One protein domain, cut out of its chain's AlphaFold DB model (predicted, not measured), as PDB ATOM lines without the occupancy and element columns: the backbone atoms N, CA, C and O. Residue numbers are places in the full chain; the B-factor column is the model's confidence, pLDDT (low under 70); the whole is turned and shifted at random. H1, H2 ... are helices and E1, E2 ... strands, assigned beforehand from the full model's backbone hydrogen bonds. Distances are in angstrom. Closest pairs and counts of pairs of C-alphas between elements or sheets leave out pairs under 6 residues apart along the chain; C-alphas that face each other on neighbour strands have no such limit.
ATOM      1  N   MET A 115       1.677  36.109  28.257       85.75
ATOM      2  CA  MET A 115       2.889  36.289  27.470       85.75
ATOM      3  C   MET A 115       3.492  37.683  27.679       85.75
ATOM      4  O   MET A 115       4.714  37.826  27.737       85.75
ATOM      5  N   CYS A 116       2.658  38.703  27.897       83.06
ATOM      6  CA  CYS A 116       3.119  40.016  28.340       83.06
ATOM      7  C   CYS A 116       3.802  39.927  29.708       83.06
ATOM      8  O   CYS A 116       4.936  40.376  29.844       83.06
ATOM      9  N   MET A 117       3.175  39.278  30.691       83.38
ATOM     10  CA  MET A 117       3.771  39.045  32.011       83.38
ATOM     11  C   MET A 117       5.057  38.217  31.927       83.38
ATOM     12  O   MET A 117       6.039  38.559  32.580       83.38
ATOM     13  N   LEU A 118       5.092  37.185  31.081       89.00
ATOM     14  CA  LEU A 118       6.288  36.390  30.823       89.00
ATOM     15  C   LEU A 118       7.411  37.265  30.264       89.00
ATOM     16  O   LEU A 118       8.528  37.209  30.767       89.00
ATOM     17  N   LEU A 119       7.136  38.102  29.259       90.50
ATOM     18  CA  LEU A 119       8.140  39.011  28.713       90.50
ATOM     19  C   LEU A 119       8.633  40.001  29.771       90.50
ATOM     20  O   LEU A 119       9.836  40.208  29.895       90.50
ATOM     21  N   LEU A 120       7.722  40.617  30.520       88.56
ATOM     22  CA  LEU A 120       8.062  41.559  31.585       88.56
ATOM     23  C   LEU A 120       8.973  40.904  32.627       88.56
ATOM     24  O   LEU A 120       9.993  41.480  33.003       88.56
ATOM     25  N   GLU A 121       8.676  39.666  32.999       90.00
ATOM     26  CA  GLU A 121       9.516  38.852  33.868       90.00
ATOM     27  C   GLU A 121      10.902  38.584  33.255       90.00
ATOM     28  O   GLU A 121      11.925  38.743  33.926       90.00
ATOM     29  N   ARG A 122      10.983  38.275  31.952       92.44
ATOM     30  CA  ARG A 122      12.276  38.159  31.251       92.44
ATOM     31  C   ARG A 122      13.061  39.467  31.285       92.44
ATOM     32  O   ARG A 122      14.263  39.438  31.539       92.44
ATOM     33  N   VAL A 123      12.405  40.614  31.093       92.12
ATOM     34  CA  VAL A 123      13.053  41.930  31.208       92.12
ATOM     35  C   VAL A 123      13.561  42.156  32.631       92.12
ATOM     36  O   VAL A 123      14.720  42.529  32.808       92.12
ATOM     37  N   ARG A 124      12.745  41.885  33.653       92.44
ATOM     38  CA  ARG A 124      13.135  42.005  35.066       92.44
ATOM     39  C   ARG A 124      14.431  41.237  35.345       92.44
ATOM     40  O   ARG A 124      15.411  41.828  35.806       92.44
ATOM     41  N   LEU A 125      14.470  39.959  34.962       91.88
ATOM     42  CA  LEU A 125      15.640  39.090  35.114       91.88
ATOM     43  C   LEU A 125      16.848  39.603  34.322       91.88
ATOM     44  O   LEU A 125      17.966  39.656  34.838       91.88
ATOM     45  N   ARG A 126      16.633  40.047  33.082       92.31
ATOM     46  CA  ARG A 126      17.675  40.559  32.185       92.31
ATOM     47  C   ARG A 126      18.377  41.818  32.711       92.31
ATOM     48  O   ARG A 126      19.537  42.060  32.358       92.31
ATOM     49  N   TYR A 127      17.705  42.613  33.540       93.31
ATOM     50  CA  TYR A 127      18.283  43.786  34.207       93.31
ATOM     51  C   TYR A 127      18.622  43.540  35.689       93.31
ATOM     52  O   TYR A 127      19.090  44.451  36.381       93.31
ATOM     53  N   GLY A 128      18.457  42.303  36.172       91.56
ATOM     54  CA  GLY A 128      18.821  41.884  37.526       91.56
ATOM     55  C   GLY A 128      17.961  42.516  38.619       91.56
ATOM     56  O   GLY A 128      18.472  42.800  39.698       91.56
ATOM     57  N   TYR A 129      16.702  42.828  38.322       92.06
ATOM     58  CA  TYR A 129      15.732  43.255  39.332       92.06
ATOM     59  C   TYR A 129      15.311  42.061  40.192       92.06
ATOM     60  O   TYR A 129      15.243  40.941  39.690       92.06
ATOM     61  N   ASP A 130      15.032  42.291  41.475       88.88
ATOM     62  CA  ASP A 130      14.542  41.246  42.381       88.88
ATOM     63  C   ASP A 130      13.047  40.953  42.172       88.88
ATOM     64  O   ASP A 130      12.371  41.632  41.397       88.88
ATOM     65  N   ASP A 131      12.533  39.895  42.804       85.88
ATOM     66  CA  ASP A 131      11.145  39.427  42.612       85.88
ATOM     67  C   ASP A 131      10.106  40.379  43.228       85.88
ATOM     68  O   ASP A 131       8.903  40.192  43.057       85.88
ATOM     69  N   LYS A 132      10.561  41.394  43.970       85.38
ATOM     70  CA  LYS A 132       9.719  42.426  44.580       85.38
ATOM     71  C   LYS A 132       9.628  43.675  43.710       85.38
ATOM     72  O   LYS A 132       8.817  44.549  44.024       85.38
ATOM     73  N   ALA A 133      10.438  43.771  42.655       85.62
ATOM     74  CA  ALA A 133      10.360  44.854  41.696       85.62
ATOM     75  C   ALA A 133       8.962  44.905  41.075       85.62
ATOM     76  O   ALA A 133       8.391  43.889  40.672       85.62
ATOM     77  N   LYS A 134       8.410  46.112  41.008       84.69
ATOM     78  CA  LYS A 134       7.067  46.352  40.497       84.69
ATOM     79  C   LYS A 134       7.132  47.007  39.131       84.69
ATOM     80  O   LYS A 134       7.994  47.845  38.868       84.69
ATOM     81  N   PHE A 135       6.168  46.663  38.288       83.25
ATOM     82  CA  PHE A 135       5.877  47.422  37.081       83.25
ATOM     83  C   PHE A 135       4.928  48.551  37.466       83.25
ATOM     84  O   PHE A 135       3.793  48.294  37.873       83.25
ATOM     85  N   GLN A 136       5.420  49.787  37.399       82.88
ATOM     86  CA  GLN A 136       4.684  50.963  37.850       82.88
ATOM     87  C   GLN A 136       4.507  51.972  36.729       82.88
ATOM     88  O   GLN A 136       5.443  52.290  35.996       82.88
ATOM     89  N   GLN A 137       3.295  52.498  36.625       77.75
ATOM     90  CA  GLN A 137       2.974  53.596  35.738       77.75
ATOM     91  C   GLN A 137       2.961  54.916  36.506       77.75
ATOM     92  O   GLN A 137       2.307  55.026  37.541       77.75
ATOM     93  N   TYR A 138       3.603  55.935  35.942       73.31
ATOM     94  CA  TYR A 138       3.458  57.315  36.392       73.31
ATOM     95  C   TYR A 138       2.368  58.026  35.588       73.31
ATOM     96  O   TYR A 138       2.469  58.168  34.366       73.31
ATOM     97  N   ASP A 139       1.308  58.465  36.266       70.31
ATOM     98  CA  ASP A 139       0.304  59.335  35.654       70.31
ATOM     99  C   ASP A 139       0.805  60.794  35.558       70.31
ATOM    100  O   ASP A 139       1.901  61.137  36.003       70.31
ATOM    101  N   GLN A 140      -0.002  61.684  34.971       66.38
ATOM    102  CA  GLN A 140       0.341  63.110  34.836       66.38
ATOM    103  C   GLN A 140       0.549  63.820  36.186       66.38
ATOM    104  O   GLN A 140       1.116  64.909  36.218       66.38
ATOM    105  N   THR A 141       0.094  63.220  37.290       68.75
ATOM    106  CA  THR A 141       0.264  63.746  38.650       68.75
ATOM    107  C   THR A 141       1.553  63.254  39.315       68.75
ATOM    108  O   THR A 141       1.900  63.730  40.392       68.75
ATOM    109  N   GLY A 142       2.289  62.343  38.665       68.69
ATOM    110  CA  GLY A 142       3.545  61.787  39.165       68.69
ATOM    111  C   GLY A 142       3.365  60.716  40.242       68.69
ATOM    112  O   GLY A 142       4.343  60.335  40.881       68.69
ATOM    113  N   ILE A 143       2.141  60.223  40.455       75.38
ATOM    114  CA  ILE A 143       1.867  59.168  41.435       75.38
ATOM    115  C   ILE A 143       2.100  57.804  40.766       75.38
ATOM    116  O   ILE A 143       1.464  57.530  39.741       75.38
ATOM    117  N   PRO A 144       2.972  56.938  41.321       78.19
ATOM    118  CA  PRO A 144       3.177  55.598  40.793       78.19
ATOM    119  C   PRO A 144       1.960  54.717  41.082       78.19
ATOM    120  O   PRO A 144       1.448  54.683  42.206       78.19
ATOM    121  N   ARG A 145       1.512  53.973  40.072       76.44
ATOM    122  CA  ARG A 145       0.431  52.989  40.180       76.44
ATOM    123  C   ARG A 145       0.900  51.638  39.670       76.44
ATOM    124  O   ARG A 145       1.530  51.567  38.618       76.44
ATOM    125  N   ASP A 146       0.573  50.580  40.400       75.62
ATOM    126  CA  ASP A 146       0.817  49.212  39.946       75.62
ATOM    127  C   ASP A 146      -0.117  48.918  38.757       75.62
ATOM    128  O   ASP A 146      -1.296  49.269  38.802       75.62
ATOM    129  N   VAL A 147       0.409  48.310  37.692       70.62
ATOM    130  CA  VAL A 147      -0.347  48.049  36.453       70.62
ATOM    131  C   VAL A 147      -0.445  46.565  36.130       70.62
ATOM    132  O   VAL A 147       0.484  45.794  36.392       70.62
ATOM    133  N   LYS A 148      -1.564  46.170  35.514       66.62
ATOM    134  CA  LYS A 148      -1.762  44.829  34.955       66.62
ATOM    135  C   LYS A 148      -1.755  44.932  33.439       66.62
ATOM    136  O   LYS A 148      -2.661  45.491  32.829       66.62
ATOM    137  N   VAL A 149      -0.719  44.374  32.828       69.50
ATOM    138  CA  VAL A 149      -0.504  44.506  31.389       69.50
ATOM    139  C   VAL A 149      -1.273  43.427  30.635       69.50
ATOM    140  O   VAL A 149      -0.979  42.242  30.773       69.50
ATOM    141  N   TYR A 150      -2.247  43.849  29.829       67.06
ATOM    142  CA  TYR A 150      -3.091  42.952  29.039       67.06
ATOM    143  C   TYR A 150      -2.531  42.705  27.636       67.06
ATOM    144  O   TYR A 150      -2.518  41.581  27.143       67.06
ATOM    145  N   ALA A 151      -2.019  43.757  27.004       66.62
ATOM    146  CA  ALA A 151      -1.352  43.676  25.713       66.62
ATOM    147  C   ALA A 151      -0.233  44.712  25.645       66.62
ATOM    148  O   ALA A 151      -0.312  45.770  26.271       66.62
ATOM    149  N   ILE A 152       0.807  44.426  24.865       66.75
ATOM    150  CA  ILE A 152       1.899  45.367  24.600       66.75
ATOM    151  C   ILE A 152       2.009  45.552  23.090       66.75
ATOM    152  O   ILE A 152       2.494  44.694  22.346       66.75
ATOM    153  N   HIS A 153       1.596  46.727  22.647       68.50
ATOM    154  CA  HIS A 153       1.794  47.227  21.299       68.50
ATOM    155  C   HIS A 153       3.147  47.943  21.193       68.50
ATOM    156  O   HIS A 153       3.891  48.098  22.160       68.50
ATOM    157  N   LYS A 154       3.517  48.373  19.983       63.69
ATOM    158  CA  LYS A 154       4.852  48.947  19.719       63.69
ATOM    159  C   LYS A 154       5.195  50.135  20.619       63.69
ATOM    160  O   LYS A 154       6.333  50.266  21.055       63.69
ATOM    161  N   THR A 155       4.224  51.003  20.874       58.56
ATOM    162  CA  THR A 155       4.412  52.264  21.611       58.56
ATOM    163  C   THR A 155       3.564  52.372  22.864       58.56
ATOM    164  O   THR A 155       3.757  53.303  23.653       58.56
ATOM    165  N   ALA A 156       2.638  51.440  23.046       56.91
ATOM    166  CA  ALA A 156       1.636  51.501  24.081       56.91
ATOM    167  C   ALA A 156       1.341  50.115  24.639       56.91
ATOM    168  O   ALA A 156       1.622  49.104  24.002       56.91
ATOM    169  N   LEU A 157       0.786  50.085  25.835       63.53
ATOM    170  CA  LEU A 157       0.229  48.900  26.452       63.53
ATOM    171  C   LEU A 157      -1.254  49.121  26.720       63.53
ATOM    172  O   LEU A 157      -1.675  50.246  26.980       63.53
ATOM    173  N   THR A 158      -2.015  48.041  26.695       59.12
ATOM    174  CA  THR A 158      -3.385  48.032  27.196       59.12
ATOM    175  C   THR A 158      -3.321  47.644  28.668       59.12
ATOM    176  O   THR A 158      -2.915  46.527  28.998       59.12
ATOM    177  N   ASP A 159      -3.647  48.593  29.544       59.69
ATOM    178  CA  ASP A 159      -3.750  48.406  30.994       59.69
ATOM    179  C   ASP A 159      -5.214  48.160  31.370       59.69
ATOM    180  O   ASP A 159      -6.104  48.872  30.890       59.69
ATOM    181  N   ILE A 160      -5.453  47.177  32.238       52.00
ATOM    182  CA  ILE A 160      -6.747  46.984  32.897       52.00
ATOM    183  C   ILE A 160      -6.575  47.443  34.340       52.00
ATOM    184  O   ILE A 160      -5.942  46.773  35.161       52.00
ATOM    185  N   ARG A 161      -7.150  48.607  34.641       52.97
ATOM    186  CA  ARG A 161      -7.313  49.080  36.022       52.97
ATOM    187  C   ARG A 161      -8.477  48.317  36.663       52.97
ATOM    188  O   ARG A 161      -9.145  47.567  35.972       52.97
ATOM    189  N   ASP A 162      -8.723  48.491  37.959       41.81
ATOM    190  CA  ASP A 162      -9.730  47.767  38.775       41.81
ATOM    191  C   ASP A 162     -11.192  47.733  38.241       41.81
ATOM    192  O   ASP A 162     -12.075  47.196  38.908       41.81
ATOM    193  N   ASP A 163     -11.449  48.273  37.049       46.62
ATOM    194  CA  ASP A 163     -12.643  48.102  36.232       46.62
ATOM    195  C   ASP A 163     -12.303  47.276  34.961       46.62
ATOM    196  O   ASP A 163     -11.686  47.809  34.030       46.62
ATOM    197  N   PRO A 164     -12.673  45.978  34.910       47.75
ATOM    198  CA  PRO A 164     -12.449  45.101  33.755       47.75
ATOM    199  C   PRO A 164     -13.068  45.614  32.449       47.75
ATOM    200  O   PRO A 164     -12.600  45.235  31.378       47.75
ATOM    201  N   ASP A 165     -14.077  46.488  32.538       43.94
ATOM    202  CA  ASP A 165     -14.803  47.021  31.384       43.94
ATOM    203  C   ASP A 165     -14.098  48.245  30.762       43.94
ATOM    204  O   ASP A 165     -14.480  48.711  29.685       43.94
ATOM    205  N   CYS A 166     -13.036  48.761  31.399       48.09
ATOM    206  CA  CYS A 166     -12.283  49.931  30.944       48.09
ATOM    207  C   CYS A 166     -10.809  49.592  30.660       48.09
ATOM    208  O   CYS A 166      -9.922  49.785  31.495       48.09
ATOM    209  N   ALA A 167     -10.531  49.149  29.433       57.41
ATOM    210  CA  ALA A 167      -9.172  49.023  28.917       57.41
ATOM    211  C   ALA A 167      -8.618  50.402  28.511       57.41
ATOM    212  O   ALA A 167      -9.215  51.101  27.690       57.41
ATOM    213  N   TYR A 168      -7.463  50.798  29.055       63.78
ATOM    214  CA  TYR A 168      -6.806  52.053  28.682       63.78
ATOM    215  C   TYR A 168      -5.521  51.790  27.903       63.78
ATOM    216  O   TYR A 168      -4.624  51.102  28.387       63.78
ATOM    217  N   GLU A 169      -5.389  52.415  26.734       66.19
ATOM    218  CA  GLU A 169      -4.121  52.447  26.010       66.19
ATOM    219  C   GLU A 169      -3.189  53.493  26.639       66.19
ATOM    220  O   GLU A 169      -3.520  54.675  26.765       66.19
ATOM    221  N   GLN A 170      -2.018  53.048  27.084       67.88
ATOM    222  CA  GLN A 170      -1.060  53.847  27.839       67.88
ATOM    223  C   GLN A 170       0.323  53.780  27.201       67.88
ATOM    224  O   GLN A 170       0.767  52.727  26.758       67.88
ATOM    225  N   SER A 171       1.051  54.899  27.174       71.75
ATOM    226  CA  SER A 171       2.386  54.927  26.566       71.75
ATOM    227  C   SER A 171       3.392  54.069  27.339       71.75
ATOM    228  O   SER A 171       3.568  54.246  28.540       71.75
ATOM    229  N   LEU A 172       4.179  53.248  26.634       71.94
ATOM    230  CA  LEU A 172       5.285  52.478  27.231       71.94
ATOM    231  C   LEU A 172       6.361  53.348  27.901       71.94
ATOM    232  O   LEU A 172       7.163  52.842  28.683       71.94
ATOM    233  N   LYS A 173       6.406  54.648  27.592       73.25
ATOM    234  CA  LYS A 173       7.350  55.596  28.200       73.25
ATOM    235  C   LYS A 173       7.031  55.911  29.658       73.25
ATOM    236  O   LYS A 173       7.923  56.354  30.370       73.25
ATOM    237  N   THR A 174       5.779  55.739  30.080       76.62
ATOM    238  CA  THR A 174       5.346  56.043  31.452       76.62
ATOM    239  C   THR A 174       5.409  54.829  32.371       76.62
ATOM    240  O   THR A 174       5.191  54.977  33.570       76.62
ATOM    241  N   LEU A 175       5.733  53.652  31.821       81.44
ATOM    242  CA  LEU A 175       5.881  52.406  32.559       81.44
ATOM    243  C   LEU A 175       7.354  52.142  32.882       81.44
ATOM    244  O   LEU A 175       8.207  52.093  31.989       81.44
ATOM    245  N   VAL A 176       7.637  51.935  34.163       87.81
ATOM    246  CA  VAL A 176       8.966  51.608  34.674       87.81
ATOM    247  C   VAL A 176       8.961  50.271  35.403       87.81
ATOM    248  O   VAL A 176       7.954  49.865  35.981       87.81
ATOM    249  N   ILE A 177      10.112  49.605  35.405       88.75
ATOM    250  CA  ILE A 177      10.446  48.602  36.418       88.75
ATOM    251  C   ILE A 177      11.094  49.352  37.571       88.75
ATOM    252  O   ILE A 177      12.102  50.029  37.358       88.75
ATOM    253  N   HIS A 178      10.527  49.243  38.765       87.25
ATOM    254  CA  HIS A 178      11.000  49.946  39.949       87.25
ATOM    255  C   HIS A 178      11.262  48.959  41.090       87.25
ATOM    256  O   HIS A 178      10.401  48.153  41.447       87.25
ATOM    257  N   ASP A 179      12.464  49.042  41.657       85.81
ATOM    258  CA  ASP A 179      12.807  48.486  42.967       85.81
ATOM    259  C   ASP A 179      13.200  49.627  43.916       85.81
ATOM    260  O   ASP A 179      13.325  50.773  43.501       85.81
ATOM    261  N   THR A 180      13.455  49.330  45.191       80.44
ATOM    262  CA  THR A 180      13.772  50.349  46.213       80.44
ATOM    263  C   THR A 180      14.974  51.254  45.905       80.44
ATOM    264  O   THR A 180      15.193  52.228  46.620       80.44
ATOM    265  N   THR A 181      15.797  50.918  44.912       81.44
ATOM    266  CA  THR A 181      17.075  51.578  44.624       81.44
ATOM    267  C   THR A 181      17.177  52.179  43.225       81.44
ATOM    268  O   THR A 181      18.045  53.025  43.007       81.44
ATOM    269  N   ARG A 182      16.341  51.756  42.269       89.44
ATOM    270  CA  ARG A 182      16.459  52.176  40.866       89.44
ATOM    271  C   ARG A 182      15.186  51.960  40.059       89.44
ATOM    272  O   ARG A 182      14.372  51.081  40.338       89.44
ATOM    273  N   GLU A 183      15.108  52.702  38.960       90.25
ATOM    274  CA  GLU A 183      14.043  52.621  37.965       90.25
ATOM    275  C   GLU A 183      14.610  52.406  36.562       90.25
ATOM    276  O   GLU A 183      15.662  52.948  36.213       90.25
ATOM    277  N   LEU A 184      13.891  51.639  35.743       89.50
ATOM    278  CA  LEU A 184      14.190  51.449  34.326       89.50
ATOM    279  C   LEU A 184      12.918  51.642  33.496       89.50
ATOM    280  O   LEU A 184      11.993  50.836  33.617       89.50
ATOM    281  N   PRO A 185      12.870  52.644  32.600       89.25
ATOM    282  CA  PRO A 185      11.769  52.781  31.653       89.25
ATOM    283  C   PRO A 185      11.675  51.563  30.730       89.25
ATOM    284  O   PRO A 185      12.654  51.202  30.069       89.25
ATOM    285  N   LEU A 186      10.491  50.959  30.604       86.62
ATOM    286  CA  LEU A 186      10.305  49.803  29.721       86.62
ATOM    287  C   LEU A 186      10.551  50.139  28.254       86.62
ATOM    288  O   LEU A 186      11.088  49.311  27.520       86.62
ATOM    289  N   SER A 187      10.239  51.364  27.825       84.62
ATOM    290  CA  SER A 187      10.585  51.820  26.477       84.62
ATOM    291  C   SER A 187      12.090  51.747  26.206       84.62
ATOM    292  O   SER A 187      12.499  51.444  25.088       84.62
ATOM    293  N   GLN A 188      12.918  52.013  27.224       88.88
ATOM    294  CA  GLN A 188      14.369  51.888  27.119       88.88
ATOM    295  C   GLN A 188      14.775  50.410  27.104       88.88
ATOM    296  O   GLN A 188      15.522  49.996  26.221       88.88
ATOM    297  N   ALA A 189      14.210  49.601  28.004       89.81
ATOM    298  CA  ALA A 189      14.490  48.170  28.072       89.81
ATOM    299  C   ALA A 189      14.192  47.442  26.749       89.81
ATOM    300  O   ALA A 189      15.030  46.691  26.251       89.81
ATOM    301  N   PHE A 190      13.028  47.702  26.149       88.88
ATOM    302  CA  PHE A 190      12.616  47.122  24.869       88.88
ATOM    303  C   PHE A 190      13.483  47.584  23.704       88.88
ATOM    304  O   PHE A 190      13.845  46.766  22.857       88.88
ATOM    305  N   LYS A 191      13.866  48.864  23.681       87.19
ATOM    306  CA  LYS A 191      14.793  49.386  22.677       87.19
ATOM    307  C   LYS A 191      16.150  48.682  22.757       87.19
ATOM    308  O   LYS A 191      16.663  48.242  21.732       87.19
ATOM    309  N   ASP A 192      16.697  48.534  23.961       89.88
ATOM    310  CA  ASP A 192      18.000  47.896  24.190       89.88
ATOM    311  C   ASP A 192      18.003  46.403  23.853       89.88
ATOM    312  O   ASP A 192      19.026  45.869  23.430       89.88
ATOM    313  N   MET A 193      16.858  45.736  24.009       90.81
ATOM    314  CA  MET A 193      16.669  44.325  23.662       90.81
ATOM    315  C   MET A 193      16.253  44.114  22.193       90.81
ATOM    316  O   MET A 193      15.963  42.994  21.783       90.81
ATOM    317  N   GLY A 194      16.223  45.170  21.368       80.00
ATOM    318  CA  GLY A 194      15.981  45.045  19.927       80.00
ATOM    319  C   GLY A 194      14.508  44.885  19.534       80.00
ATOM    320  O   GLY A 194      14.190  44.296  18.494       80.00
TER     321      GLY A 194
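Overview. This is residues 115 to 194 of the 207 residues of an uncharacterized protein of Pseudoxanthomonas sp. NML130969 (UniProt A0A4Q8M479). Two small antiparallel sheets stand one beyond the other along the longest axis, and H1 spans from one to the other, its residues 115 to 120 near E3 and its residues 120 to 124 near E1 and E6. H2 packs on the first part of E6, and the loop of residues 161 to 166 makes the far end of the three-stranded sheet. The printed part has 80 residues, with two named helices and seven named strands in the order H1 E1 E2 E3 E4 E5 E6 E7 H2. One sheet runs E2 E1 E6 E7, the other E3 E4 E5. The class is mixed, helices and strands, and the whole is compact, with a radius of gyration of the C-alphas of 12.0 A and spans of 34 by 25 by 20 A.

Arrangement. H1, residues 115 to 126, comes before E1, residues 134 to 138, which forms an antiparallel hairpin with E2, residues 144 to 146, with N 137 and O 145 2.8 A apart. E3, residues 149 to 152, follows by a tight link, yet E2 and E3 are apart. E3, E4, residues 156 to 160, and E5, residues 167 to 171, form a meander, each strand the antiparallel neighbour of the one before; N 150 and O 158 are 2.9 A apart, N 157 and O 170 2.8 A. H1 only grazes this sheet; the closest C-alphas of H1 and E3 are those of Cys 116 and Ala 151, 6.3 A apart. E6, residues 175 to 179, is the antiparallel neighbour of E1, with N 136 and O 176 2.9 A apart, and forms a hairpin with E7, residues 182 to 185, with N 177 and O 184 2.9 A apart. H2, residues 186 to 192, only grazes the four-stranded sheet; its closest C-alphas to E6 are those of Leu 186 and Val 176, 5.4 A apart. H1 and H2 are close but not clearly touching, 7.1 A between the C-alphas of Val 123 and Ala 189, at a steep tilt of 66 degrees. In H1 and H2 every O i to N i+4 pair is within hydrogen-bond range.

Along the chain. H1 begins at C-alpha 115, (2.889, 36.289, 27.470), and is 16.1 A long. E1 is 12.3 A long, E4 13.0 A, E5 13.2 A, E6 13.1 A and E7 10.4 A; E2 and E3 are shorter. E6 begins at C-alpha 175, (5.881, 52.406, 32.559). H2, 9.7 A long, ends at C-alpha 192, (18.000, 47.896, 24.190).

Size, cuts and confidence. The two C-alphas farthest apart are those of Asp 165 and Thr 181, 34.8 A. The four-stranded sheet is only just strongly twisted, with C-alphas up to 4.4 A off its best plane. The printed part has no cut, and no link is long. The mean pLDDT of the printed part is 76.7; residues 140 to 142 and 148 to 170 are under 70.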